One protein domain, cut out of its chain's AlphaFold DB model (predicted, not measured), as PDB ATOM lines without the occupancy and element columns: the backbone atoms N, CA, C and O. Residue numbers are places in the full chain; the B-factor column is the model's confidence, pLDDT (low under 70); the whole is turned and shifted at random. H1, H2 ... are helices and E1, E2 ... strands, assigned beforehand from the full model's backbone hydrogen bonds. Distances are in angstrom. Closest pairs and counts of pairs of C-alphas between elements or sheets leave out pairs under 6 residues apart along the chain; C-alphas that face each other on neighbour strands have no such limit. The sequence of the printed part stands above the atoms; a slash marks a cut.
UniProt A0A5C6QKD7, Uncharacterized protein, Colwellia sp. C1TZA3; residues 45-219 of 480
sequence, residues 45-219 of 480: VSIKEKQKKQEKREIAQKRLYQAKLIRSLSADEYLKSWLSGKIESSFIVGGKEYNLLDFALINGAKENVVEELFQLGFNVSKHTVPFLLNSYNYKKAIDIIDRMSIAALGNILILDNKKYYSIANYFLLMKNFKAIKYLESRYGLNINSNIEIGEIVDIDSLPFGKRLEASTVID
ATOM      1  N   VAL A  45      -6.310  73.498   7.685       36.91
ATOM      2  CA  VAL A  45      -5.195  73.691   6.739       36.91
ATOM      3  C   VAL A  45      -3.898  73.127   7.322       36.91
ATOM      4  O   VAL A  45      -3.229  72.349   6.645       36.91
ATOM      5  N   SER A  46      -3.584  73.409   8.592       45.94
ATOM      6  CA  SER A  46      -2.388  72.850   9.239       45.94
ATOM      7  C   SER A  46      -2.459  71.327   9.398       45.94
ATOM      8  O   SER A  46      -1.440  70.656   9.262       45.94
ATOM      9  N   ILE A  47      -3.650  70.760   9.632       51.22
ATOM     10  CA  ILE A  47      -3.894  69.315   9.712       51.22
ATOM     11  C   ILE A  47      -3.713  68.695   8.331       51.22
ATOM     12  O   ILE A  47      -2.990  67.714   8.228       51.22
ATOM     13  N   LYS A  48      -4.260  69.288   7.261       46.50
ATOM     14  CA  LYS A  48      -4.059  68.800   5.886       46.50
ATOM     15  C   LYS A  48      -2.601  68.899   5.435       46.50
ATOM     16  O   LYS A  48      -2.117  68.014   4.733       46.50
ATOM     17  N   GLU A  49      -1.872  69.941   5.828       47.88
ATOM     18  CA  GLU A  49      -0.438  70.057   5.537       47.88
ATOM     19  C   GLU A  49       0.413  69.093   6.367       47.88
ATOM     20  O   GLU A  49       1.359  68.505   5.837       47.88
ATOM     21  N   LYS A  50       0.072  68.887   7.647       54.91
ATOM     22  CA  LYS A  50       0.700  67.872   8.503       54.91
ATOM     23  C   LYS A  50       0.415  66.465   7.989       54.91
ATOM     24  O   LYS A  50       1.364  65.706   7.863       54.91
ATOM     25  N   GLN A  51      -0.821  66.162   7.592       53.50
ATOM     26  CA  GLN A  51      -1.213  64.901   6.954       53.50
ATOM     27  C   GLN A  51      -0.449  64.690   5.648       53.50
ATOM     28  O   GLN A  51       0.213  63.675   5.511       53.50
ATOM     29  N   LYS A  52      -0.381  65.680   4.746       53.75
ATOM     30  CA  LYS A  52       0.439  65.570   3.522       53.75
ATOM     31  C   LYS A  52       1.930  65.375   3.803       53.75
ATOM     32  O   LYS A  52       2.613  64.674   3.059       53.75
ATOM     33  N   LYS A  53       2.481  66.026   4.834       59.72
ATOM     34  CA  LYS A  53       3.875  65.808   5.259       59.72
ATOM     35  C   LYS A  53       4.061  64.422   5.877       59.72
ATOM     36  O   LYS A  53       5.115  63.827   5.669       59.72
ATOM     37  N   GLN A  54       3.070  63.923   6.605       60.31
ATOM     38  CA  GLN A  54       3.072  62.611   7.239       60.31
ATOM     39  C   GLN A  54       2.926  61.491   6.204       60.31
ATOM     40  O   GLN A  54       3.800  60.639   6.158       60.31
ATOM     41  N   GLU A  55       1.982  61.586   5.268       55.34
ATOM     42  CA  GLU A  55       1.856  60.695   4.103       55.34
ATOM     43  C   GLU A  55       3.158  60.645   3.293       55.34
ATOM     44  O   GLU A  55       3.655  59.574   2.954       55.34
ATOM     45  N   LYS A  56       3.787  61.798   3.020       56.03
ATOM     46  CA  LYS A  56       5.090  61.831   2.331       56.03
ATOM     47  C   LYS A  56       6.199  61.143   3.130       56.03
ATOM     48  O   LYS A  56       7.066  60.515   2.524       56.03
ATOM     49  N   ARG A  57       6.197  61.272   4.461       57.81
ATOM     50  CA  ARG A  57       7.156  60.596   5.350       57.81
ATOM     51  C   ARG A  57       6.897  59.094   5.413       57.81
ATOM     52  O   ARG A  57       7.860  58.346   5.315       57.81
ATOM     53  N   GLU A  58       5.645  58.663   5.497       58.03
ATOM     54  CA  GLU A  58       5.241  57.254   5.486       58.03
ATOM     55  C   GLU A  58       5.589  56.592   4.149       58.03
ATOM     56  O   GLU A  58       6.206  55.531   4.135       58.03
ATOM     57  N   ILE A  59       5.333  57.259   3.017       54.34
ATOM     58  CA  ILE A  59       5.762  56.791   1.689       54.34
ATOM     59  C   ILE A  59       7.293  56.698   1.614       54.34
ATOM     60  O   ILE A  59       7.826  55.715   1.100       54.34
ATOM     61  N   ALA A  60       8.023  57.696   2.122       49.69
ATOM     62  CA  ALA A  60       9.485  57.671   2.132       49.69
ATOM     63  C   ALA A  60      10.046  56.561   3.040       49.69
ATOM     64  O   ALA A  60      10.999  55.888   2.654       49.69
ATOM     65  N   GLN A  61       9.445  56.331   4.210       53.81
ATOM     66  CA  GLN A  61       9.807  55.251   5.130       53.81
ATOM     67  C   GLN A  61       9.485  53.878   4.538       53.81
ATOM     68  O   GLN A  61      10.333  52.993   4.603       53.81
ATOM     69  N   LYS A  62       8.327  53.715   3.886       54.66
ATOM     70  CA  LYS A  62       7.947  52.490   3.171       54.66
ATOM     71  C   LYS A  62       8.933  52.178   2.043       54.66
ATOM     72  O   LYS A  62       9.415  51.055   1.958       54.66
ATOM     73  N   ARG A  63       9.324  53.185   1.253       50.62
ATOM     74  CA  ARG A  63      10.351  53.052   0.200       50.62
ATOM     75  C   ARG A  63      11.732  52.721   0.763       50.62
ATOM     76  O   ARG A  63      12.436  51.891   0.200       50.62
ATOM     77  N   LEU A  64      12.126  53.348   1.871       48.66
ATOM     78  CA  LEU A  64      13.400  53.067   2.537       48.66
ATOM     79  C   LEU A  64      13.421  51.650   3.128       48.66
ATOM     80  O   LEU A  64      14.438  50.968   3.039       48.66
ATOM     81  N   TYR A  65      12.306  51.203   3.708       53.75
ATOM     82  CA  TYR A  65      12.126  49.844   4.206       53.75
ATOM     83  C   TYR A  65      12.187  48.826   3.066       53.75
ATOM     84  O   TYR A  65      12.987  47.903   3.146       53.75
ATOM     85  N   GLN A  66      11.447  49.043   1.972       51.47
ATOM     86  CA  GLN A  66      11.518  48.212   0.764       51.47
ATOM     87  C   GLN A  66      12.953  48.140   0.224       51.47
ATOM     88  O   GLN A  66      13.466  47.049   0.019       51.47
ATOM     89  N   ALA A  67      13.652  49.274   0.101       45.34
ATOM     90  CA  ALA A  67      15.045  49.312  -0.349       45.34
ATOM     91  C   ALA A  67      16.017  48.568   0.590       45.34
ATOM     92  O   ALA A  67      16.995  47.991   0.120       45.34
ATOM     93  N   LYS A  68      15.769  48.575   1.907       51.25
ATOM     94  CA  LYS A  68      16.537  47.775   2.878       51.25
ATOM     95  C   LYS A  68      16.221  46.284   2.755       51.25
ATOM     96  O   LYS A  68      17.155  45.494   2.745       51.25
ATOM     97  N   LEU A  69      14.947  45.925   2.602       51.19
ATOM     98  CA  LEU A  69      14.479  44.544   2.451       51.19
ATOM     99  C   LEU A  69      15.049  43.883   1.184       51.19
ATOM    100  O   LEU A  69      15.541  42.762   1.224       51.19
ATOM    101  N   ILE A  70      15.048  44.632   0.080       51.75
ATOM    102  CA  ILE A  70      15.635  44.288  -1.226       51.75
ATOM    103  C   ILE A  70      17.136  44.000  -1.113       51.75
ATOM    104  O   ILE A  70      17.653  43.156  -1.830       51.75
ATOM    105  N   ARG A  71      17.851  44.687  -0.214       49.94
ATOM    106  CA  ARG A  71      19.286  44.456   0.021       49.94
ATOM    107  C   ARG A  71      19.574  43.273   0.944       49.94
ATOM    108  O   ARG A  71      20.719  42.840   0.994       49.94
ATOM    109  N   SER A  72      18.585  42.810   1.709       51.97
ATOM    110  CA  SER A  72      18.765  41.772   2.730       51.97
ATOM    111  C   SER A  72      18.196  40.406   2.352       51.97
ATOM    112  O   SER A  72      18.566  39.429   2.990       51.97
ATOM    113  N   LEU A  73      17.286  40.331   1.377       56.78
ATOM    114  CA  LEU A  73      16.623  39.089   0.972       56.78
ATOM    115  C   LEU A  73      17.191  38.548  -0.340       56.78
ATOM    116  O   LEU A  73      17.435  39.302  -1.281       56.78
ATOM    117  N   SER A  74      17.324  37.225  -0.422       62.78
ATOM    118  CA  SER A  74      17.542  36.540  -1.699       62.78
ATOM    119  C   SER A  74      16.309  36.666  -2.610       62.78
ATOM    120  O   SER A  74      15.187  36.880  -2.139       62.78
ATOM    121  N   ALA A  75      16.486  36.508  -3.927       58.62
ATOM    122  CA  ALA A  75      15.372  36.540  -4.883       58.62
ATOM    123  C   ALA A  75      14.270  35.514  -4.549       58.62
ATOM    124  O   ALA A  75      13.085  35.836  -4.631       58.62
ATOM    125  N   ASP A  76      14.661  34.325  -4.082       59.62
ATOM    126  CA  ASP A  76      13.749  33.251  -3.677       59.62
ATOM    127  C   ASP A  76      12.934  33.621  -2.421       59.62
ATOM    128  O   ASP A  76      11.745  33.310  -2.316       59.62
ATOM    129  N   GLU A  77      13.540  34.315  -1.453       66.81
ATOM    130  CA  GLU A  77      12.846  34.804  -0.251       66.81
ATOM    131  C   GLU A  77      11.917  35.980  -0.552       66.81
ATOM    132  O   GLU A  77      10.849  36.103   0.059       66.81
ATOM    133  N   TYR A  78      12.296  36.827  -1.508       63.88
ATOM    134  CA  TYR A  78      11.452  37.915  -1.986       63.88
ATOM    135  C   TYR A  78      10.219  37.354  -2.709       63.88
ATOM    136  O   TYR A  78       9.097  37.725  -2.371       63.88
ATOM    137  N   LEU A  79      10.388  36.368  -3.598       61.28
ATOM    138  CA  LEU A  79       9.277  35.681  -4.270       61.28
ATOM    139  C   LEU A  79       8.287  35.067  -3.265       61.28
ATOM    140  O   LEU A  79       7.086  35.322  -3.335       61.28
ATOM    141  N   LYS A  80       8.789  34.316  -2.276       67.19
ATOM    142  CA  LYS A  80       7.959  33.721  -1.211       67.19
ATOM    143  C   LYS A  80       7.218  34.781  -0.399       67.19
ATOM    144  O   LYS A  80       6.048  34.608  -0.058       67.19
ATOM    145  N   SER A  81       7.886  35.892  -0.101       65.94
ATOM    146  CA  SER A  81       7.282  37.007   0.627       65.94
ATOM    147  C   SER A  81       6.177  37.677  -0.191       65.94
ATOM    148  O   SER A  81       5.132  38.007   0.372       65.94
ATOM    149  N   TRP A  82       6.353  37.820  -1.508       66.12
ATOM    150  CA  TRP A  82       5.329  38.362  -2.402       66.12
ATOM    151  C   TRP A  82       4.116  37.439  -2.522       66.12
ATOM    152  O   TRP A  82       2.994  37.897  -2.313       66.12
ATOM    153  N   LEU A  83       4.330  36.139  -2.751       62.12
ATOM    154  CA  LEU A  83       3.254  35.138  -2.811       62.12
ATOM    155  C   LEU A  83       2.426  35.099  -1.517       62.12
ATOM    156  O   LEU A  83       1.221  34.879  -1.551       62.12
ATOM    157  N   SER A  84       3.058  35.369  -0.369       71.19
ATOM    158  CA  SER A  84       2.372  35.482   0.926       71.19
ATOM    159  C   SER A  84       1.687  36.838   1.177       71.19
ATOM    160  O   SER A  84       1.163  37.061   2.268       71.19
ATOM    161  N   GLY A  85       1.730  37.768   0.217       60.69
ATOM    162  CA  GLY A  85       1.163  39.116   0.323       60.69
ATOM    163  C   GLY A  85       1.934  40.070   1.244       60.69
ATOM    164  O   GLY A  85       1.449  41.159   1.543       60.69
ATOM    165  N   LYS A  86       3.132  39.692   1.713       63.00
ATOM    166  CA  LYS A  86       3.931  40.495   2.659       63.00
ATOM    167  C   LYS A  86       4.646  41.674   1.999       63.00
ATOM    168  O   LYS A  86       5.063  42.595   2.700       63.00
ATOM    169  N   ILE A  87       4.811  41.643   0.678       64.44
ATOM    170  CA  ILE A  87       5.483  42.687  -0.103       64.44
ATOM    171  C   ILE A  87       4.750  42.945  -1.425       64.44
ATOM    172  O   ILE A  87       4.029  42.087  -1.926       64.44
ATOM    173  N   GLU A  88       4.931  44.146  -1.974       66.06
ATOM    174  CA  GLU A  88       4.304  44.596  -3.224       66.06
ATOM    175  C   GLU A  88       5.017  44.024  -4.463       66.06
ATOM    176  O   GLU A  88       6.207  43.703  -4.418       66.06
ATOM    177  N   SER A  89       4.290  43.915  -5.582       64.81
ATOM    178  CA  SER A  89       4.802  43.390  -6.858       64.81
ATOM    179  C   SER A  89       5.664  44.380  -7.653       64.81
ATOM    180  O   SER A  89       6.392  43.971  -8.564       64.81
ATOM    181  N   SER A  90       5.611  45.667  -7.305       71.75
ATOM    182  CA  SER A  90       6.501  46.712  -7.810       71.75
ATOM    183  C   SER A  90       7.031  47.586  -6.674       71.75
ATOM    184  O   SER A  90       6.463  47.650  -5.584       71.75
ATOM    185  N   PHE A  91       8.171  48.231  -6.910       66.31
ATOM    186  CA  PHE A  91       8.841  49.096  -5.945       66.31
ATOM    187  C   PHE A  91       9.618  50.215  -6.651       66.31
ATOM    188  O   PHE A  91      10.004  50.101  -7.811       66.31
ATOM    189  N   ILE A  92       9.859  51.327  -5.948       60.12
ATOM    190  CA  ILE A  92      10.525  52.510  -6.516       60.12
ATOM    191  C   ILE A  92      11.906  52.704  -5.886       60.12
ATOM    192  O   ILE A  92      12.008  52.984  -4.690       60.12
ATOM    193  N   VAL A  93      12.965  52.673  -6.701       57.19
ATOM    194  CA  VAL A  93      14.351  52.973  -6.289       57.19
ATOM    195  C   VAL A  93      14.869  54.170  -7.076       57.19
ATOM    196  O   VAL A  93      14.858  54.176  -8.305       57.19
ATOM    197  N   GLY A  94      15.312  55.219  -6.376       54.69
ATOM    198  CA  GLY A  94      15.870  56.416  -7.024       54.69
ATOM    199  C   GLY A  94      14.896  57.131  -7.972       54.69
ATOM    200  O   GLY A  94      15.330  57.775  -8.920       54.69
ATOM    201  N   GLY A  95      13.584  56.990  -7.747       56.69
ATOM    202  CA  GLY A  95      12.539  57.552  -8.611       56.69
ATOM    203  C   GLY A  95      12.177  56.702  -9.836       56.69
ATOM    204  O   GLY A  95      11.333  57.132 -10.613       56.69
ATOM    205  N   LYS A  96      12.775  55.515  -9.995       63.62
ATOM    206  CA  LYS A  96      12.465  54.547 -11.055       63.62
ATOM    207  C   LYS A  96      11.662  53.383 -10.484       63.62
ATOM    208  O   LYS A  96      11.986  52.913  -9.396       63.62
ATOM    209  N   GLU A  97      10.631  52.953 -11.200       72.44
ATOM    210  CA  GLU A  97       9.815  51.794 -10.832       72.44
ATOM    211  C   GLU A  97      10.442  50.509 -11.380       72.44
ATOM    212  O   GLU A  97      10.829  50.456 -12.547       72.44
ATOM    213  N   TYR A  98      10.549  49.502 -10.519       74.06
ATOM    214  CA  TYR A  98      11.030  48.158 -10.814       74.06
ATOM    215  C   TYR A  98       9.977  47.154 -10.359       74.06
ATOM    216  O   TYR A  98       9.250  47.402  -9.395       74.06
ATOM    217  N   ASN A  99       9.902  46.013 -11.030       80.88
ATOM    218  CA  ASN A  99       9.020  44.918 -10.648       80.88
ATOM    219  C   ASN A  99       9.793  43.701 -10.114       80.88
ATOM    220  O   ASN A  99      11.020  43.703  -9.992       80.88
ATOM    221  N   LEU A 100       9.055  42.652  -9.757       77.19
ATOM    222  CA  LEU A 100       9.615  41.396  -9.258       77.19
ATOM    223  C   LEU A 100      10.596  40.731 -10.226       77.19
ATOM    224  O   LEU A 100      11.631  40.232  -9.785       77.19
ATOM    225  N   LEU A 101      10.294  40.745 -11.525       82.81
ATOM    226  CA  LEU A 101      11.174  40.186 -12.546       82.81
ATOM    227  C   LEU A 101      12.478  40.985 -12.636       82.81
ATOM    228  O   LEU A 101      13.555  40.395 -12.673       82.81
ATOM    229  N   ASP A 102      12.399  42.316 -12.574       82.88
ATOM    230  CA  ASP A 102      13.581  43.177 -12.519       82.88
ATOM    231  C   ASP A 102      14.473  42.836 -11.319       82.88
ATOM    232  O   ASP A 102      15.687  42.707 -11.456       82.88
ATOM    233  N   PHE A 103      13.875  42.652 -10.137       77.00
ATOM    234  CA  PHE A 103      14.609  42.286  -8.925       77.00
ATOM    235  C   PHE A 103      15.269  40.909  -9.038       77.00
ATOM    236  O   PHE A 103      16.446  40.767  -8.697       77.00
ATOM    237  N   ALA A 104      14.535  39.908  -9.529       76.19
ATOM    238  CA  ALA A 104      15.046  38.555  -9.721       76.19
ATOM    239  C   ALA A 104      16.248  38.546 -10.678       76.19
ATOM    240  O   ALA A 104      17.280  37.945 -10.380       76.19
ATOM    241  N   LEU A 105      16.147  39.283 -11.785       81.62
ATOM    242  CA  LEU A 105      17.224  39.436 -12.757       81.62
ATOM    243  C   LEU A 105      18.431  40.195 -12.186       81.62
ATOM    244  O   LEU A 105      19.567  39.786 -12.405       81.62
ATOM    245  N   ILE A 106      18.214  41.270 -11.421       77.25
ATOM    246  CA  ILE A 106      19.307  42.043 -10.808       77.25
ATOM    247  C   ILE A 106      20.101  41.203  -9.798       77.25
ATOM    248  O   ILE A 106      21.320  41.334  -9.710       77.25
ATOM    249  N   ASN A 107      19.421  40.324  -9.060       72.38
ATOM    250  CA  ASN A 107      20.030  39.497  -8.015       72.38
ATOM    251  C   ASN A 107      20.462  38.106  -8.498       72.38
ATOM    252  O   ASN A 107      20.837  37.272  -7.678       72.38
ATOM    253  N   GLY A 108      20.413  37.836  -9.806       73.38
ATOM    254  CA  GLY A 108      20.863  36.559 -10.360       73.38
ATOM    255  C   GLY A 108      20.047  35.356  -9.878       73.38
ATOM    256  O   GLY A 108      20.623  34.310  -9.586       73.38
ATOM    257  N   ALA A 109      18.722  35.502  -9.781       73.81
ATOM    258  CA  ALA A 109      17.812  34.409  -9.446       73.81
ATOM    259  C   ALA A 109      17.965  33.206 -10.395       73.81
ATOM    260  O   ALA A 109      18.431  33.336 -11.533       73.81
ATOM    261  N   LYS A 110      17.528  32.026  -9.937       76.06
ATOM    262  CA  LYS A 110      17.504  30.816 -10.769       76.06
ATOM    263  C   LYS A 110      16.556  30.996 -11.958       76.06
ATOM    264  O   LYS A 110      15.520  31.646 -11.844       76.06
ATOM    265  N   GLU A 111      16.899  30.389 -13.093       81.75
ATOM    266  CA  GLU A 111      16.175  30.566 -14.360       81.75
ATOM    267  C   GLU A 111      14.694  30.176 -14.271       81.75
ATOM    268  O   GLU A 111      13.847  30.912 -14.758       81.75
ATOM    269  N   ASN A 112      14.370  29.105 -13.543       78.69
ATOM    270  CA  ASN A 112      12.989  28.688 -13.309       78.69
ATOM    271  C   ASN A 112      12.145  29.761 -12.595       78.69
ATOM    272  O   ASN A 112      10.978  29.934 -12.925       78.69
ATOM    273  N   VAL A 113      12.734  30.513 -11.657       75.31
ATOM    274  CA  VAL A 113      12.051  31.611 -10.947       75.31
ATOM    275  C   VAL A 113      11.812  32.799 -11.881       75.31
ATOM    276  O   VAL A 113      10.758  33.430 -11.843       75.31
ATOM    277  N   VAL A 114      12.784  33.101 -12.743       82.31
ATOM    278  CA  VAL A 114      12.671  34.163 -13.755       82.31
ATOM    279  C   VAL A 114      11.580  33.818 -14.780       82.31
ATOM    280  O   VAL A 114      10.781  34.682 -15.138       82.31
ATOM    281  N   GLU A 115      11.516  32.563 -15.227       81.44
ATOM    282  CA  GLU A 115      10.499  32.091 -16.173       81.44
ATOM    283  C   GLU A 115       9.095  32.065 -15.566       81.44
ATOM    284  O   GLU A 115       8.153  32.516 -16.215       81.44
ATOM    285  N   GLU A 116       8.951  31.623 -14.316       76.81
ATOM    286  CA  GLU A 116       7.673  31.654 -13.596       76.81
ATOM    287  C   GLU A 116       7.143  33.091 -13.470       76.81
ATOM    288  O   GLU A 116       5.988  33.365 -13.797       76.81
ATOM    289  N   LEU A 117       7.998  34.045 -13.091       76.62
ATOM    290  CA  LEU A 117       7.627  35.460 -13.024       76.62
ATOM    291  C   LEU A 117       7.196  36.015 -14.388       76.62
ATOM    292  O   LEU A 117       6.216  36.757 -14.470       76.62
ATOM    293  N   PHE A 118       7.886  35.647 -15.464       82.94
ATOM    294  CA  PHE A 118       7.490  36.059 -16.808       82.94
ATOM    295  C   PHE A 118       6.126  35.474 -17.216       82.94
ATOM    296  O   PHE A 118       5.269  36.203 -17.715       82.94
ATOM    297  N   GLN A 119       5.874  34.192 -16.931       78.19
ATOM    298  CA  GLN A 119       4.580  33.539 -17.191       78.19
ATOM    299  C   GLN A 119       3.429  34.160 -16.389       78.19
ATOM    300  O   GLN A 119       2.295  34.202 -16.865       78.19
ATOM    301  N   LEU A 120       3.719  34.702 -15.204       74.62
ATOM    302  CA  LEU A 120       2.770  35.470 -14.392       74.62
ATOM    303  C   LEU A 120       2.510  36.893 -14.931       74.62
ATOM    304  O   LEU A 120       1.744  37.646 -14.329       74.62
ATOM    305  N   GLY A 121       3.112  37.270 -16.065       77.75
ATOM    306  CA  GLY A 121       2.865  38.530 -16.770       77.75
ATOM    307  C   GLY A 121       3.807  39.675 -16.394       77.75
ATOM    308  O   GLY A 121       3.599  40.810 -16.837       77.75
ATOM    309  N   PHE A 122       4.849  39.419 -15.598       79.88
ATOM    310  CA  PHE A 122       5.884  40.418 -15.342       79.88
ATOM    311  C   PHE A 122       6.807  40.551 -16.553       79.88
ATOM    312  O   PHE A 122       7.231  39.560 -17.129       79.88
ATOM    313  N   ASN A 123       7.154  41.784 -16.919       87.94
ATOM    314  CA  ASN A 123       8.043  42.070 -18.044       87.94
ATOM    315  C   ASN A 123       9.235  42.914 -17.595       87.94
ATOM    316  O   ASN A 123       9.110  43.714 -16.671       87.94
ATOM    317  N   VAL A 124      10.372  42.788 -18.274       88.88
ATOM    318  CA  VAL A 124      11.573  43.587 -18.006       88.88
ATOM    319  C   VAL A 124      11.253  45.067 -18.183       88.88
ATOM    320  O   VAL A 124      10.792  45.502 -19.244       88.88
ATOM    321  N   SER A 125      11.508  45.867 -17.147       81.94
ATOM    322  CA  SER A 125      11.344  47.312 -17.242       81.94
ATOM    323  C   SER A 125      12.506  47.949 -18.006       81.94
ATOM    324  O   SER A 125      13.656  47.502 -17.972       81.94
ATOM    325  N   LYS A 126      12.227  49.079 -18.670       80.44
ATOM    326  CA  LYS A 126      13.235  49.846 -19.429       80.44
ATOM    327  C   LYS A 126      14.436  50.270 -18.571       80.44
ATOM    328  O   LYS A 126      15.517  50.516 -19.093       80.44
ATOM    329  N   HIS A 127      14.249  50.387 -17.257       77.81
ATOM    330  CA  HIS A 127      15.287  50.805 -16.319       77.81
ATOM    331  C   HIS A 127      16.289  49.696 -15.981       77.81
ATOM    332  O   HIS A 127      17.426  50.012 -15.634       77.81
ATOM    333  N   THR A 128      15.891  48.432 -16.125       83.06
ATOM    334  CA  THR A 128      16.724  47.251 -15.855       83.06
ATOM    335  C   THR A 128      17.613  46.888 -17.043       83.06
ATOM    336  O   THR A 128      18.678  46.308 -16.857       83.06
ATOM    337  N   VAL A 129      17.232  47.290 -18.260       88.00
ATOM    338  CA  VAL A 129      17.981  47.016 -19.499       88.00
ATOM    339  C   VAL A 129      19.478  47.371 -19.402       88.00
ATOM    340  O   VAL A 129      20.288  46.478 -19.642       88.00
ATOM    341  N   PRO A 130      19.898  48.595 -19.005       86.12
ATOM    342  CA  PRO A 130      21.327  48.895 -18.885       86.12
ATOM    343  C   PRO A 130      22.056  47.992 -17.879       86.12
ATOM    344  O   PRO A 130      23.202  47.618 -18.113       86.12
ATOM    345  N   PHE A 131      21.400  47.598 -16.780       83.56
ATOM    346  CA  PHE A 131      21.988  46.658 -15.823       83.56
ATOM    347  C   PHE A 131      22.205  45.285 -16.465       83.56
ATOM    348  O   PHE A 131      23.297  44.740 -16.365       83.56
ATOM    349  N   LEU A 132      21.205  44.746 -17.170       88.56
ATOM    350  CA  LEU A 132      21.325  43.451 -17.848       88.56
ATOM    351  C   LEU A 132      22.487  43.435 -18.842       88.56
ATOM    352  O   LEU A 132      23.286  42.501 -18.844       88.56
ATOM    353  N   LEU A 133      22.597  44.491 -19.649       90.06
ATOM    354  CA  LEU A 133      23.633  44.633 -20.670       90.06
ATOM    355  C   LEU A 133      25.050  44.747 -20.089       90.06
ATOM    356  O   LEU A 133      26.004  44.365 -20.763       90.06
ATOM    357  N   ASN A 134      25.184  45.251 -18.858       84.62
ATOM    358  CA  ASN A 134      26.473  45.425 -18.184       84.62
ATOM    359  C   ASN A 134      26.845  44.238 -17.277       84.62
ATOM    360  O   ASN A 134      28.027  43.987 -17.062       84.62
ATOM    361  N   SER A 135      25.853  43.524 -16.738       80.19
ATOM    362  CA  SER A 135      26.052  42.451 -15.752       80.19
ATOM    363  C   SER A 135      26.120  41.055 -16.373       80.19
ATOM    364  O   SER A 135      26.737  40.158 -15.800       80.19
ATOM    365  N   TYR A 136      25.500  40.846 -17.536       85.44
ATOM    366  CA  TYR A 136      25.513  39.564 -18.240       85.44
ATOM    367  C   TYR A 136      26.388  39.611 -19.494       85.44
ATOM    368  O   TYR A 136      26.678  40.665 -20.056       85.44
ATOM    369  N   ASN A 137      26.769  38.428 -19.987       92.56
ATOM    370  CA  ASN A 137      27.294  38.313 -21.343       92.56
ATOM    371  C   ASN A 137      26.271  38.877 -22.341       92.56
ATOM    372  O   ASN A 137      25.086  38.558 -22.240       92.56
ATOM    373  N   TYR A 138      26.734  39.658 -23.321       92.88
ATOM    374  CA  TYR A 138      25.858  40.381 -24.246       92.88
ATOM    375  C   TYR A 138      24.824  39.486 -24.945       92.88
ATOM    376  O   TYR A 138      23.697  39.928 -25.123       92.88
ATOM    377  N   LYS A 139      25.168  38.234 -25.296       95.81
ATOM    378  CA  LYS A 139      24.217  37.306 -25.932       95.81
ATOM    379  C   LYS A 139      23.063  37.011 -24.986       95.81
ATOM    380  O   LYS A 139      21.928  37.340 -25.283       95.81
ATOM    381  N   LYS A 140      23.394  36.529 -23.785       92.94
ATOM    382  CA  LYS A 140      22.417  36.232 -22.733       92.94
ATOM    383  C   LYS A 140      21.591  37.463 -22.353       92.94
ATOM    384  O   LYS A 140      20.392  37.345 -22.143       92.94
ATOM    385  N   ALA A 141      22.218  38.636 -22.266       92.25
ATOM    386  CA  ALA A 141      21.522  39.876 -21.945       92.25
ATOM    387  C   ALA A 141      20.475  40.230 -23.013       92.25
ATOM    388  O   ALA A 141      19.322  40.471 -22.671       92.25
ATOM    389  N   ILE A 142      20.870  40.227 -24.292       95.06
ATOM    390  CA  ILE A 142      19.972  40.510 -25.419       95.06
ATOM    391  C   ILE A 142      18.861  39.459 -25.488       95.06
ATOM    392  O   ILE A 142      17.706  39.840 -25.624       95.06
ATOM    393  N   ASP A 143      19.185  38.173 -25.316       93.75
ATOM    394  CA  ASP A 143      18.206  37.081 -25.337       93.75
ATOM    395  C   ASP A 143      17.138  37.250 -24.242       93.75
ATOM    396  O   ASP A 143      15.947  37.071 -24.495       93.75
ATOM    397  N   ILE A 144      17.546  37.641 -23.028       92.00
ATOM    398  CA  ILE A 144      16.614  37.942 -21.932       92.00
ATOM    399  C   ILE A 144      15.749  39.154 -22.281       92.00
ATOM    400  O   ILE A 144      14.535  39.107 -22.089       92.00
ATOM    401  N   ILE A 145      16.355  40.235 -22.782       93.12
ATOM    402  CA  ILE A 145      15.635  41.469 -23.113       93.12
ATOM    403  C   ILE A 145      14.610  41.211 -24.217       93.12
ATOM    404  O   ILE A 145      13.463  41.603 -24.056       93.12
ATOM    405  N   ASP A 146      14.993  40.545 -25.302       93.12
ATOM    406  CA  ASP A 146      14.096  40.238 -26.419       93.12
ATOM    407  C   ASP A 146      12.910  39.377 -25.979       93.12
ATOM    408  O   ASP A 146      11.760  39.697 -26.272       93.12
ATOM    409  N   ARG A 147      13.183  38.329 -25.191       91.38
ATOM    410  CA  ARG A 147      12.161  37.388 -24.723       91.38
ATOM    411  C   ARG A 147      11.191  38.010 -23.719       91.38
ATOM    412  O   ARG A 147      10.027  37.625 -23.703       91.38
ATOM    413  N   MET A 148      11.676  38.889 -22.839       91.75
ATOM    414  CA  MET A 148      10.949  39.290 -21.624       91.75
ATOM    415  C   MET A 148      10.602  40.785 -21.554       91.75
ATOM    416  O   MET A 148      10.020  41.226 -20.564       91.75
ATOM    417  N   SER A 149      10.953  41.593 -22.557       86.81
ATOM    418  CA  SER A 149      10.560  43.008 -22.663       86.81
ATOM    419  C   SER A 149       9.228  43.169 -23.402       86.81
ATOM    420  O   SER A 149       8.961  42.487 -24.384       86.81
ATOM    421  N   ILE A 150       8.425  44.163 -23.002       81.19
ATOM    422  CA  ILE A 150       7.212  44.570 -23.747       81.19
ATOM    423  C   ILE A 150       7.580  45.229 -25.085       81.19
ATOM    424  O   ILE A 150       6.833  45.167 -26.058       81.19
ATOM    425  N   ALA A 151       8.710  45.935 -25.121       82.94
ATOM    426  CA  ALA A 151       9.165  46.640 -26.309       82.94
ATOM    427  C   ALA A 151      10.118  45.758 -27.115       82.94
ATOM    428  O   ALA A 151      11.091  45.248 -26.557       82.94
ATOM    429  N   ALA A 152       9.880  45.672 -28.427       86.06
ATOM    430  CA  ALA A 152      10.817  45.077 -29.375       86.06
ATOM    431  C   ALA A 152      12.192  45.760 -29.294       86.06
ATOM    432  O   ALA A 152      12.256  46.980 -29.110       86.06
ATOM    433  N   LEU A 153      13.274  44.996 -29.492       88.88
ATOM    434  CA  LEU A 153      14.665  45.458 -29.362       88.88
ATOM    435  C   LEU A 153      14.940  46.791 -30.080       88.88
ATOM    436  O   LEU A 153      15.578  47.678 -29.514       88.88
ATOM    437  N   GLY A 154      14.406  46.966 -31.294       87.19
ATOM    438  CA  GLY A 154      14.595  48.180 -32.095       87.19
ATOM    439  C   GLY A 154      13.981  49.455 -31.504       87.19
ATOM    440  O   GLY A 154      14.405  50.553 -31.855       87.19
ATOM    441  N   ASN A 155      13.033  49.323 -30.575       88.38
ATOM    442  CA  ASN A 155      12.307  50.433 -29.950       88.38
ATOM    443  C   ASN A 155      12.778  50.725 -28.515       88.38
ATOM    444  O   ASN A 155      12.208  51.579 -27.826       88.38
ATOM    445  N   ILE A 156      13.783  49.998 -28.025       88.44
ATOM    446  CA  ILE A 156      14.312  50.186 -26.676       88.44
ATOM    447  C   ILE A 156      15.248  51.398 -26.660       88.44
ATOM    448  O   ILE A 156      16.247  51.445 -27.374       88.44
ATOM    449  N   LEU A 157      14.926  52.358 -25.787       91.44
ATOM    450  CA  LEU A 157      15.763  53.514 -25.469       91.44
ATOM    451  C   LEU A 157      16.382  53.345 -24.081       91.44
ATOM    452  O   LEU A 157      15.671  53.243 -23.077       91.44
ATOM    453  N   ILE A 158      17.707  53.346 -24.036       90.06
ATOM    454  CA  ILE A 158      18.530  53.082 -22.863       90.06
ATOM    455  C   ILE A 158      19.043  54.410 -22.321       90.06
ATOM    456  O   ILE A 158      19.742  55.153 -23.006       90.06
ATOM    457  N   LEU A 159      18.683  54.712 -21.074       84.56
ATOM    458  CA  LEU A 159      19.136  55.916 -20.387       84.56
ATOM    459  C   LEU A 159      20.535  55.703 -19.797       84.56
ATOM    460  O   LEU A 159      20.667  54.961 -18.824       84.56
ATOM    461  N   ASP A 160      21.527  56.431 -20.305       82.62
ATOM    462  CA  ASP A 160      22.869  56.544 -19.725       82.62
ATOM    463  C   ASP A 160      23.300  58.014 -19.646       82.62
ATOM    464  O   ASP A 160      23.099  58.780 -20.583       82.62
ATOM    465  N   ASN A 161      23.840  58.447 -18.504       80.12
ATOM    466  CA  ASN A 161      24.313  59.826 -18.294       80.12
ATOM    467  C   ASN A 161      23.340  60.940 -18.755       80.12
ATOM    468  O   ASN A 161      23.755  61.974 -19.272       80.12
ATOM    469  N   LYS A 162      22.030  60.751 -18.516       78.38
ATOM    470  CA  LYS A 162      20.918  61.646 -18.927       78.38
ATOM    471  C   LYS A 162      20.618  61.682 -20.434       78.38
ATOM    472  O   LYS A 162      19.741  62.439 -20.841       78.38
ATOM    473  N   LYS A 163      21.290  60.856 -21.230       84.31
ATOM    474  CA  LYS A 163      21.070  60.670 -22.664       84.31
ATOM    475  C   LYS A 163      20.342  59.355 -22.924       84.31
ATOM    476  O   LYS A 163      20.494  58.400 -22.165       84.31
ATOM    477  N   TYR A 164      19.521  59.320 -23.969       90.88
ATOM    478  CA  TYR A 164      18.774  58.127 -24.362       90.88
ATOM    479  C   TYR A 164      19.354  57.568 -25.651       90.88
ATOM    480  O   TYR A 164      19.231  58.198 -26.693       90.88
ATOM    481  N   TYR A 165      19.943  56.385 -25.583       94.00
ATOM    482  CA  TYR A 165      20.556  55.713 -26.721       94.00
ATOM    483  C   TYR A 165      19.659  54.574 -27.197       94.00
ATOM    484  O   TYR A 165      19.065  53.876 -26.374       94.00
ATOM    485  N   SER A 166      19.575  54.337 -28.505       94.94
ATOM    486  CA  SER A 166      19.113  53.036 -28.995       94.94
ATOM    487  C   SER A 166      20.042  51.915 -28.521       94.94
ATOM    488  O   SER A 166      21.164  52.163 -28.071       94.94
ATOM    489  N   ILE A 167      19.603  50.661 -28.627       94.31
ATOM    490  CA  ILE A 167      20.437  49.521 -28.230       94.31
ATOM    491  C   ILE A 167      21.738  49.434 -29.050       94.31
ATOM    492  O   ILE A 167      22.790  49.133 -28.484       94.31
ATOM    493  N   ALA A 168      21.705  49.775 -30.345       95.38
ATOM    494  CA  ALA A 168      22.906  49.855 -31.175       95.38
ATOM    495  C   ALA A 168      23.837  50.989 -30.716       95.38
ATOM    496  O   ALA A 168      25.018  50.738 -30.467       95.38
ATOM    497  N   ASN A 169      23.309  52.203 -30.512       95.38
ATOM    498  CA  ASN A 169      24.103  53.344 -30.036       95.38
ATOM    499  C   ASN A 169      24.689  53.103 -28.638       95.38
ATOM    500  O   ASN A 169      25.829  53.480 -28.370       95.38
ATOM    501  N   TYR A 170      23.968  52.401 -27.765       95.00
ATOM    502  CA  TYR A 170      24.477  52.006 -26.454       95.00
ATOM    503  C   TYR A 170      25.649  51.017 -26.566       95.00
ATOM    504  O   TYR A 170      26.654  51.164 -25.874       95.00
ATOM    505  N   PHE A 171      25.589  50.031 -27.466       94.81
ATOM    506  CA  PHE A 171      26.730  49.137 -27.684       94.81
ATOM    507  C   PHE A 171      27.915  49.816 -28.378       94.81
ATOM    508  O   PHE A 171      29.057  49.449 -28.088       94.81
ATOM    509  N   LEU A 172      27.677  50.817 -29.233       93.62
ATOM    510  CA  LEU A 172      28.736  51.675 -29.779       93.62
ATOM    511  C   LEU A 172      29.434  52.456 -28.657       93.62
ATOM    512  O   LEU A 172      30.662  52.424 -28.575       93.62
ATOM    513  N   LEU A 173      28.665  53.055 -27.741       92.88
ATOM    514  CA  LEU A 173      29.180  53.739 -26.548       92.88
ATOM    515  C   LEU A 173      30.054  52.806 -25.693       92.88
ATOM    516  O   LEU A 173      31.154  53.174 -25.278       92.88
ATOM    517  N   MET A 174      29.602  51.567 -25.496       91.44
ATOM    518  CA  MET A 174      30.320  50.528 -24.746       91.44
ATOM    519  C   MET A 174      31.469  49.872 -25.535       91.44
ATOM    520  O   MET A 174      32.154  48.998 -25.001       91.44
ATOM    521  N   LYS A 175      31.696  50.265 -26.798       92.44
ATOM    522  CA  LYS A 175      32.710  49.697 -27.709       92.44
ATOM    523  C   LYS A 175      32.557  48.180 -27.904       92.44
ATOM    524  O   LYS A 175      33.545  47.461 -28.070       92.44
ATOM    525  N   ASN A 176      31.319  47.682 -27.873       93.00
ATOM    526  CA  ASN A 176      30.982  46.262 -27.977       93.00
ATOM    527  C   ASN A 176      30.361  45.923 -29.344       93.00
ATOM    528  O   ASN A 176      29.182  45.596 -29.466       93.00
ATOM    529  N   PHE A 177      31.181  45.954 -30.392       93.81
ATOM    530  CA  PHE A 177      30.725  45.733 -31.773       93.81
ATOM    531  C   PHE A 177      30.255  44.296 -32.042       93.81
ATOM    532  O   PHE A 177      29.426  44.060 -32.919       93.81
ATOM    533  N   LYS A 178      30.732  43.318 -31.258       95.06
ATOM    534  CA  LYS A 178      30.263  41.922 -31.339       95.06
ATOM    535  C   LYS A 178      28.786  41.796 -30.964       95.06
ATOM    536  O   LYS A 178      28.091  40.963 -31.542       95.06
ATOM    537  N   ALA A 179      28.311  42.616 -30.027       95.06
ATOM    538  CA  ALA A 179      26.904  42.653 -29.652       95.06
ATOM    539  C   ALA A 179      26.027  43.237 -30.768       95.06
ATOM    540  O   ALA A 179      24.951  42.710 -31.025       95.06
ATOM    541  N   ILE A 180      26.523  44.243 -31.494       95.75
ATOM    542  CA  ILE A 180      25.824  44.834 -32.647       95.75
ATOM    543  C   ILE A 180      25.662  43.798 -33.768       95.75
ATOM    544  O   ILE A 180      24.548  43.568 -34.227       95.75
ATOM    545  N   LYS A 181      26.736  43.071 -34.119       95.25
ATOM    546  CA  LYS A 181      26.651  41.951 -35.081       95.25
ATOM    547  C   LYS A 181      25.668  40.876 -34.635       95.25
ATOM    548  O   LYS A 181      24.994  40.263 -35.455       95.25
ATOM    549  N   TYR A 182      25.600  40.609 -33.334       95.81
ATOM    550  CA  TYR A 182      24.660  39.631 -32.795       95.81
ATOM    551  C   TYR A 182      23.207  40.096 -32.930       95.81
ATOM    552  O   TYR A 182      22.378  39.302 -33.352       95.81
ATOM    553  N   LEU A 183      22.907  41.373 -32.665       95.69
ATOM    554  CA  LEU A 183      21.579  41.951 -32.907       95.69
ATOM    555  C   LEU A 183      21.144  41.799 -34.372       95.69
ATOM    556  O   LEU A 183      20.029  41.363 -34.641       95.69
ATOM    557  N   GLU A 184      22.038  42.106 -35.309       94.44
ATOM    558  CA  GLU A 184      21.764  41.981 -36.742       94.44
ATOM    559  C   GLU A 184      21.574  40.513 -37.159       94.44
ATOM    560  O   GLU A 184      20.535  40.139 -37.695       94.44
ATOM    561  N   SER A 185      22.552  39.656 -36.854       93.62
ATOM    562  CA  SER A 185      22.570  38.259 -37.314       93.62
ATOM    563  C   SER A 185      21.512  37.368 -36.663       93.62
ATOM    564  O   SER A 185      21.013  36.448 -37.309       93.62
ATOM    565  N   ARG A 186      21.183  37.596 -35.384       94.56
ATOM    566  CA  ARG A 186      20.264  36.738 -34.621       94.56
ATOM    567  C   ARG A 186      18.824  37.229 -34.675       94.56
ATOM    568  O   ARG A 186      17.927  36.396 -34.752       94.56
ATOM    569  N   TYR A 187      18.622  38.544 -34.620       93.38
ATOM    570  CA  TYR A 187      17.295  39.159 -34.506       93.38
ATOM    571  C   TYR A 187      16.858  39.897 -35.770       93.38
ATOM    572  O   TYR A 187      15.752  40.428 -35.805       93.38
ATOM    573  N   GLY A 188      17.707  39.960 -36.802       91.75
ATOM    574  CA  GLY A 188      17.402  40.696 -38.029       91.75
ATOM    575  C   GLY A 188      17.226  42.195 -37.788       91.75
ATOM    576  O   GLY A 188      16.515  42.856 -38.545       91.75
ATOM    577  N   LEU A 189      17.813  42.740 -36.714       94.31
ATOM    578  CA  LEU A 189      17.683  44.158 -36.406       94.31
ATOM    579  C   LEU A 189      18.406  44.975 -37.481       94.31
ATOM    580  O   LEU A 189      19.618  44.849 -37.639       94.31
ATOM    581  N   ASN A 190      17.673  45.850 -38.173       94.06
ATOM    582  CA  ASN A 190      18.275  46.808 -39.095       94.06
ATOM    583  C   ASN A 190      19.101  47.828 -38.299       94.06
ATOM    584  O   ASN A 190      18.554  48.760 -37.700       94.06
ATOM    585  N   ILE A 191      20.422  47.629 -38.284       94.25
ATOM    586  CA  ILE A 191      21.347  48.464 -37.519       94.25
ATOM    587  C   ILE A 191      21.317  49.903 -38.024       94.25
ATOM    588  O   ILE A 191      21.222  50.799 -37.191       94.25
ATOM    589  N   ASN A 192      21.293  50.117 -39.344       90.00
ATOM    590  CA  ASN A 192      21.278  51.452 -39.953       90.00
ATOM    591  C   ASN A 192      20.061  52.276 -39.516       90.00
ATOM    592  O   ASN A 192      20.199  53.446 -39.192       90.00
ATOM    593  N   SER A 193      18.882  51.665 -39.408       90.75
ATOM    594  CA  SER A 193      17.711  52.371 -38.871       90.75
ATOM    595  C   SER A 193      17.769  52.543 -37.350       90.75
ATOM    596  O   SER A 193      17.270  53.530 -36.817       90.75
ATOM    597  N   ASN A 194      18.360  51.599 -36.610       93.81
ATOM    598  CA  ASN A 194      18.409  51.681 -35.148       93.81
ATOM    599  C   ASN A 194      19.385  52.754 -34.641       93.81
ATOM    600  O   ASN A 194      19.138  53.354 -33.594       93.81
ATOM    601  N   ILE A 195      20.475  53.014 -35.364       92.94
ATOM    602  CA  ILE A 195      21.451  54.055 -35.009       92.94
ATOM    603  C   ILE A 195      20.904  55.481 -35.157       92.94
ATOM    604  O   ILE A 195      21.386  56.382 -34.475       92.94
ATOM    605  N   GLU A 196      19.870  55.687 -35.975       90.88
ATOM    606  CA  GLU A 196      19.193  56.984 -36.132       90.88
ATOM    607  C   GLU A 196      18.300  57.339 -34.929       90.88
ATOM    608  O   GLU A 196      17.826  58.468 -34.799       90.88
ATOM    609  N   ILE A 197      18.051  56.379 -34.033       90.38
ATOM    610  CA  ILE A 197      17.143  56.539 -32.901       90.38
ATOM    611  C   ILE A 197      17.927  56.956 -31.647       90.38
ATOM    612  O   ILE A 197      18.797  56.238 -31.151       90.38
ATOM    613  N   GLY A 198      17.538  58.092 -31.066       90.25
ATOM    614  CA  GLY A 198      18.100  58.602 -29.815       90.25
ATOM    615  C   GLY A 198      19.367  59.441 -30.004       90.25
ATOM    616  O   GLY A 198      19.557  60.118 -31.008       90.25
ATOM    617  N   GLU A 199      20.207  59.450 -28.977       93.69
ATOM    618  CA  GLU A 199      21.472  60.182 -28.938       93.69
ATOM    619  C   GLU A 199      22.562  59.414 -29.689       93.69
ATOM    620  O   GLU A 199      22.649  58.185 -29.589       93.69
ATOM    621  N   ILE A 200      23.396  60.146 -30.425       93.75
ATOM    622  CA  ILE A 200      24.464  59.606 -31.266       93.75
ATOM    623  C   ILE A 200      25.801  59.795 -30.552       93.75
ATOM    624  O   ILE A 200      26.045  60.810 -29.892       93.75
ATOM    625  N   VAL A 201      26.660  58.783 -30.630       90.81
ATOM    626  CA  VAL A 201      27.975  58.802 -29.985       90.81
ATOM    627  C   VAL A 201      28.970  59.518 -30.896       90.81
ATOM    628  O   VAL A 201      28.985  59.273 -32.097       90.81
ATOM    629  N   ASP A 202      29.846  60.355 -30.341       90.00
ATOM    630  CA  ASP A 202      30.981  60.883 -31.103       90.00
ATOM    631  C   ASP A 202      31.961  59.745 -31.404       90.00
ATOM    632  O   ASP A 202      32.796  59.371 -30.572       90.00
ATOM    633  N   ILE A 203      31.850  59.163 -32.595       86.81
ATOM    634  CA  ILE A 203      32.713  58.056 -32.987       86.81
ATOM    635  C   ILE A 203      34.127  58.514 -33.341       86.81
ATOM    636  O   ILE A 203      35.058  57.708 -33.274       86.81
ATOM    637  N   ASP A 204      34.315  59.797 -33.658       82.06
ATOM    638  CA  ASP A 204      35.625  60.362 -33.965       82.06
ATOM    639  C   ASP A 204      36.512  60.499 -32.726       82.06
ATOM    640  O   ASP A 204      37.742  60.450 -32.841       82.06
ATOM    641  N   SER A 205      35.898  60.545 -31.542       82.69
ATOM    642  CA  SER A 205      36.592  60.444 -30.254       82.69
ATOM    643  C   SER A 205      37.199  59.057 -29.979       82.69
ATOM    644  O   SER A 205      38.033  58.904 -29.080       82.69
ATOM    645  N   LEU A 206      36.801  58.017 -30.725       83.38
ATOM    646  CA  LEU A 206      37.328  56.671 -30.527       83.38
ATOM    647  C   LEU A 206      38.743  56.523 -31.119       83.38
ATOM    648  O   LEU A 206      39.036  57.040 -32.200       83.38
ATOM    649  N   PRO A 207      39.625  55.723 -30.482       84.94
ATOM    650  CA  PRO A 207      40.911  55.362 -31.073       84.94
ATOM    651  C   PRO A 207      40.739  54.745 -32.464       84.94
ATOM    652  O   PRO A 207      39.789  53.996 -32.697       84.94
ATOM    653  N   PHE A 208      41.691  54.985 -33.370       83.06
ATOM    654  CA  PHE A 208      41.625  54.524 -34.764       83.06
ATOM    655  C   PHE A 208      41.268  53.034 -34.906       83.06
ATOM    656  O   PHE A 208      40.351  52.697 -35.648       83.06
ATOM    657  N   GLY A 209      41.896  52.152 -34.118       87.12
ATOM    658  CA  GLY A 209      41.573  50.719 -34.130       87.12
ATOM    659  C   GLY A 209      40.111  50.411 -33.778       87.12
ATOM    660  O   GLY A 209      39.509  49.520 -34.365       87.12
ATOM    661  N   LYS A 210      39.492  51.192 -32.883       87.69
ATOM    662  CA  LYS A 210      38.073  51.038 -32.529       87.69
ATOM    663  C   LYS A 210      37.132  51.597 -33.591       87.69
ATOM    664  O   LYS A 210      36.066  51.023 -33.782       87.69
ATOM    665  N   ARG A 211      37.535  52.641 -34.319       87.56
ATOM    666  CA  ARG A 211      36.791  53.111 -35.501       87.56
ATOM    667  C   ARG A 211      36.801  52.081 -36.631       87.56
ATOM    668  O   ARG A 211      35.759  51.850 -37.229       87.56
ATOM    669  N   LEU A 212      37.935  51.411 -36.860       88.69
ATOM    670  CA  LEU A 212      38.021  50.296 -37.813       88.69
ATOM    671  C   LEU A 212      37.132  49.115 -37.407       88.69
ATOM    672  O   LEU A 212      36.485  48.504 -38.247       88.69
ATOM    673  N   GLU A 213      37.068  48.778 -36.117       90.38
ATOM    674  CA  GLU A 213      36.140  47.742 -35.654       90.38
ATOM    675  C   GLU A 213      34.673  48.164 -35.860       90.38
ATOM    676  O   GLU A 213      33.855  47.352 -36.306       90.38
ATOM    677  N   ALA A 214      34.342  49.429 -35.586       90.25
ATOM    678  CA  ALA A 214      33.002  49.971 -35.781       90.25
ATOM    679  C   ALA A 214      32.580  50.013 -37.260       90.25
ATOM    680  O   ALA A 214      31.427  49.725 -37.569       90.25
ATOM    681  N   SER A 215      33.508  50.262 -38.192       90.81
ATOM    682  CA  SER A 215      33.205  50.265 -39.631       90.81
ATOM    683  C   SER A 215      32.789  48.894 -40.166       90.81
ATOM    684  O   SER A 215      32.327  48.781 -41.294       90.81
ATOM    685  N   THR A 216      32.954  47.833 -39.369       92.81
ATOM    686  CA  THR A 216      32.453  46.495 -39.708       92.81
ATOM    687  C   THR A 216      30.984  46.275 -39.343       92.81
ATOM    688  O   THR A 216      30.477  45.182 -39.586       92.81
ATOM    689  N   VAL A 217      30.333  47.250 -38.698       93.62
ATOM    690  CA  VAL A 217      28.936  47.155 -38.236       93.62
ATOM    691  C   VAL A 217      28.072  48.358 -38.596       93.62
ATOM    692  O   VAL A 217      26.854  48.240 -38.561       93.62
ATOM    693  N   ILE A 218      28.673  49.504 -38.919       92.69
ATOM    694  CA  ILE A 218      27.965  50.719 -39.330       92.69
ATOM    695  C   ILE A 218      28.716  51.420 -40.462       92.69
ATOM    696  O   ILE A 218      29.942  51.315 -40.563       92.69
ATOM    697  N   ASP A 219      27.990  52.193 -41.267       89.62
ATOM    698  CA  ASP A 219      28.598  53.182 -42.155       89.62
ATOM    699  C   ASP A 219      29.111  54.367 -41.321       89.62
ATOM    700  O   ASP A 219      28.339  55.175 -40.801       89.62
TER     701      ASP A 219
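Overview. This is residues 45 to 219 of the 480 residues of an uncharacterized protein of Colwellia sp. C1TZA3 (UniProt A0A5C6QKD7). Three helical hairpins, H3 with H4, H5 with H6 and H7 with H8, follow one another in a row, with H2 before them and H10 beyond the far end. The strand hairpins E1 with E2 and E3 with E4 lie along one edge of this row, and the long H1 runs past E1, its residues 45 to 61 sticking out as an arm. The printed part has 175 residues, with ten named helices and four strands in the order H1 H2 E1 E2 H3 H4 H5 H6 E3 E4 H7 H8 H9 H10; both two-stranded sheets are antiparallel and the class is mostly helix. The whole is loose, with a radius of gyration of the C-alphas of 19.7 A and spans of 63 by 43 by 24 A.

Arrangement. H1, residues 45 to 72, is close to but not clearly touching H2, residues 75 to 83, with the C-alphas of Ile 70 and Tyr 78 closest at 7.7 A. E1, residues 90 to 93, and E2, residues 96 to 99, form an antiparallel hairpin, with N 91 and O 98 2.8 A apart, within hydrogen-bond range. The closest C-alphas of H1 and E1 are those of Arg 63 and Ile 92, 6.7 A apart. H3, residues 100 to 106, only just touches H2, with 3 pairs of C-alphas within 8 A, the closest being Ala 75 and Ala 104 at 5.3 A. H3 touches H4, residues 111 to 119, closest at the C-alphas of Leu 101 and Leu 117, 5.9 A. H5, residues 129 to 135, touches H6, residues 138 to 148, closest at the C-alphas of Leu 133 and Ala 141, 5.4 A. E3, residues 157 to 160, and E4, residues 163 to 166, form an antiparallel hairpin, with N 158 and O 165 2.8 A apart, within hydrogen-bond range. H7, residues 167 to 173, touches H8, residues 177 to 187, at a shallow tilt of 11 degrees, opposite ways, closest at the C-alphas of Ala 168 and Ile 180, 6.0 A. H9, residues 191 to 195, touches H7, closest at the C-alphas of Asn 169 and Ile 195, 5.7 A. H10, residues 208 to 214, is near H8, with the C-alphas of Phe 177 and Ala 214 6.3 A apart. In the ten helices every O i to N i+4 pair is within hydrogen-bond range.

Along the chain. H1 begins at C-alpha 45 (-5.195, 73.691, 6.739) and measures 40.1 A. H6 and H8 each measure 15.2 A. H10 ends at C-alpha 214 (33.002, 49.971, -35.781).

Size, cuts and confidence. The C-alphas farthest apart are those of Val 45 and Leu 212, 66.3 A. The printed part has no cut. The link from H9 to H10, 12 residues, is long. The mean pLDDT of the printed part is 78.4, and 50 residues are under 70: 45 to 83, 85 to 89 and 91 to 96.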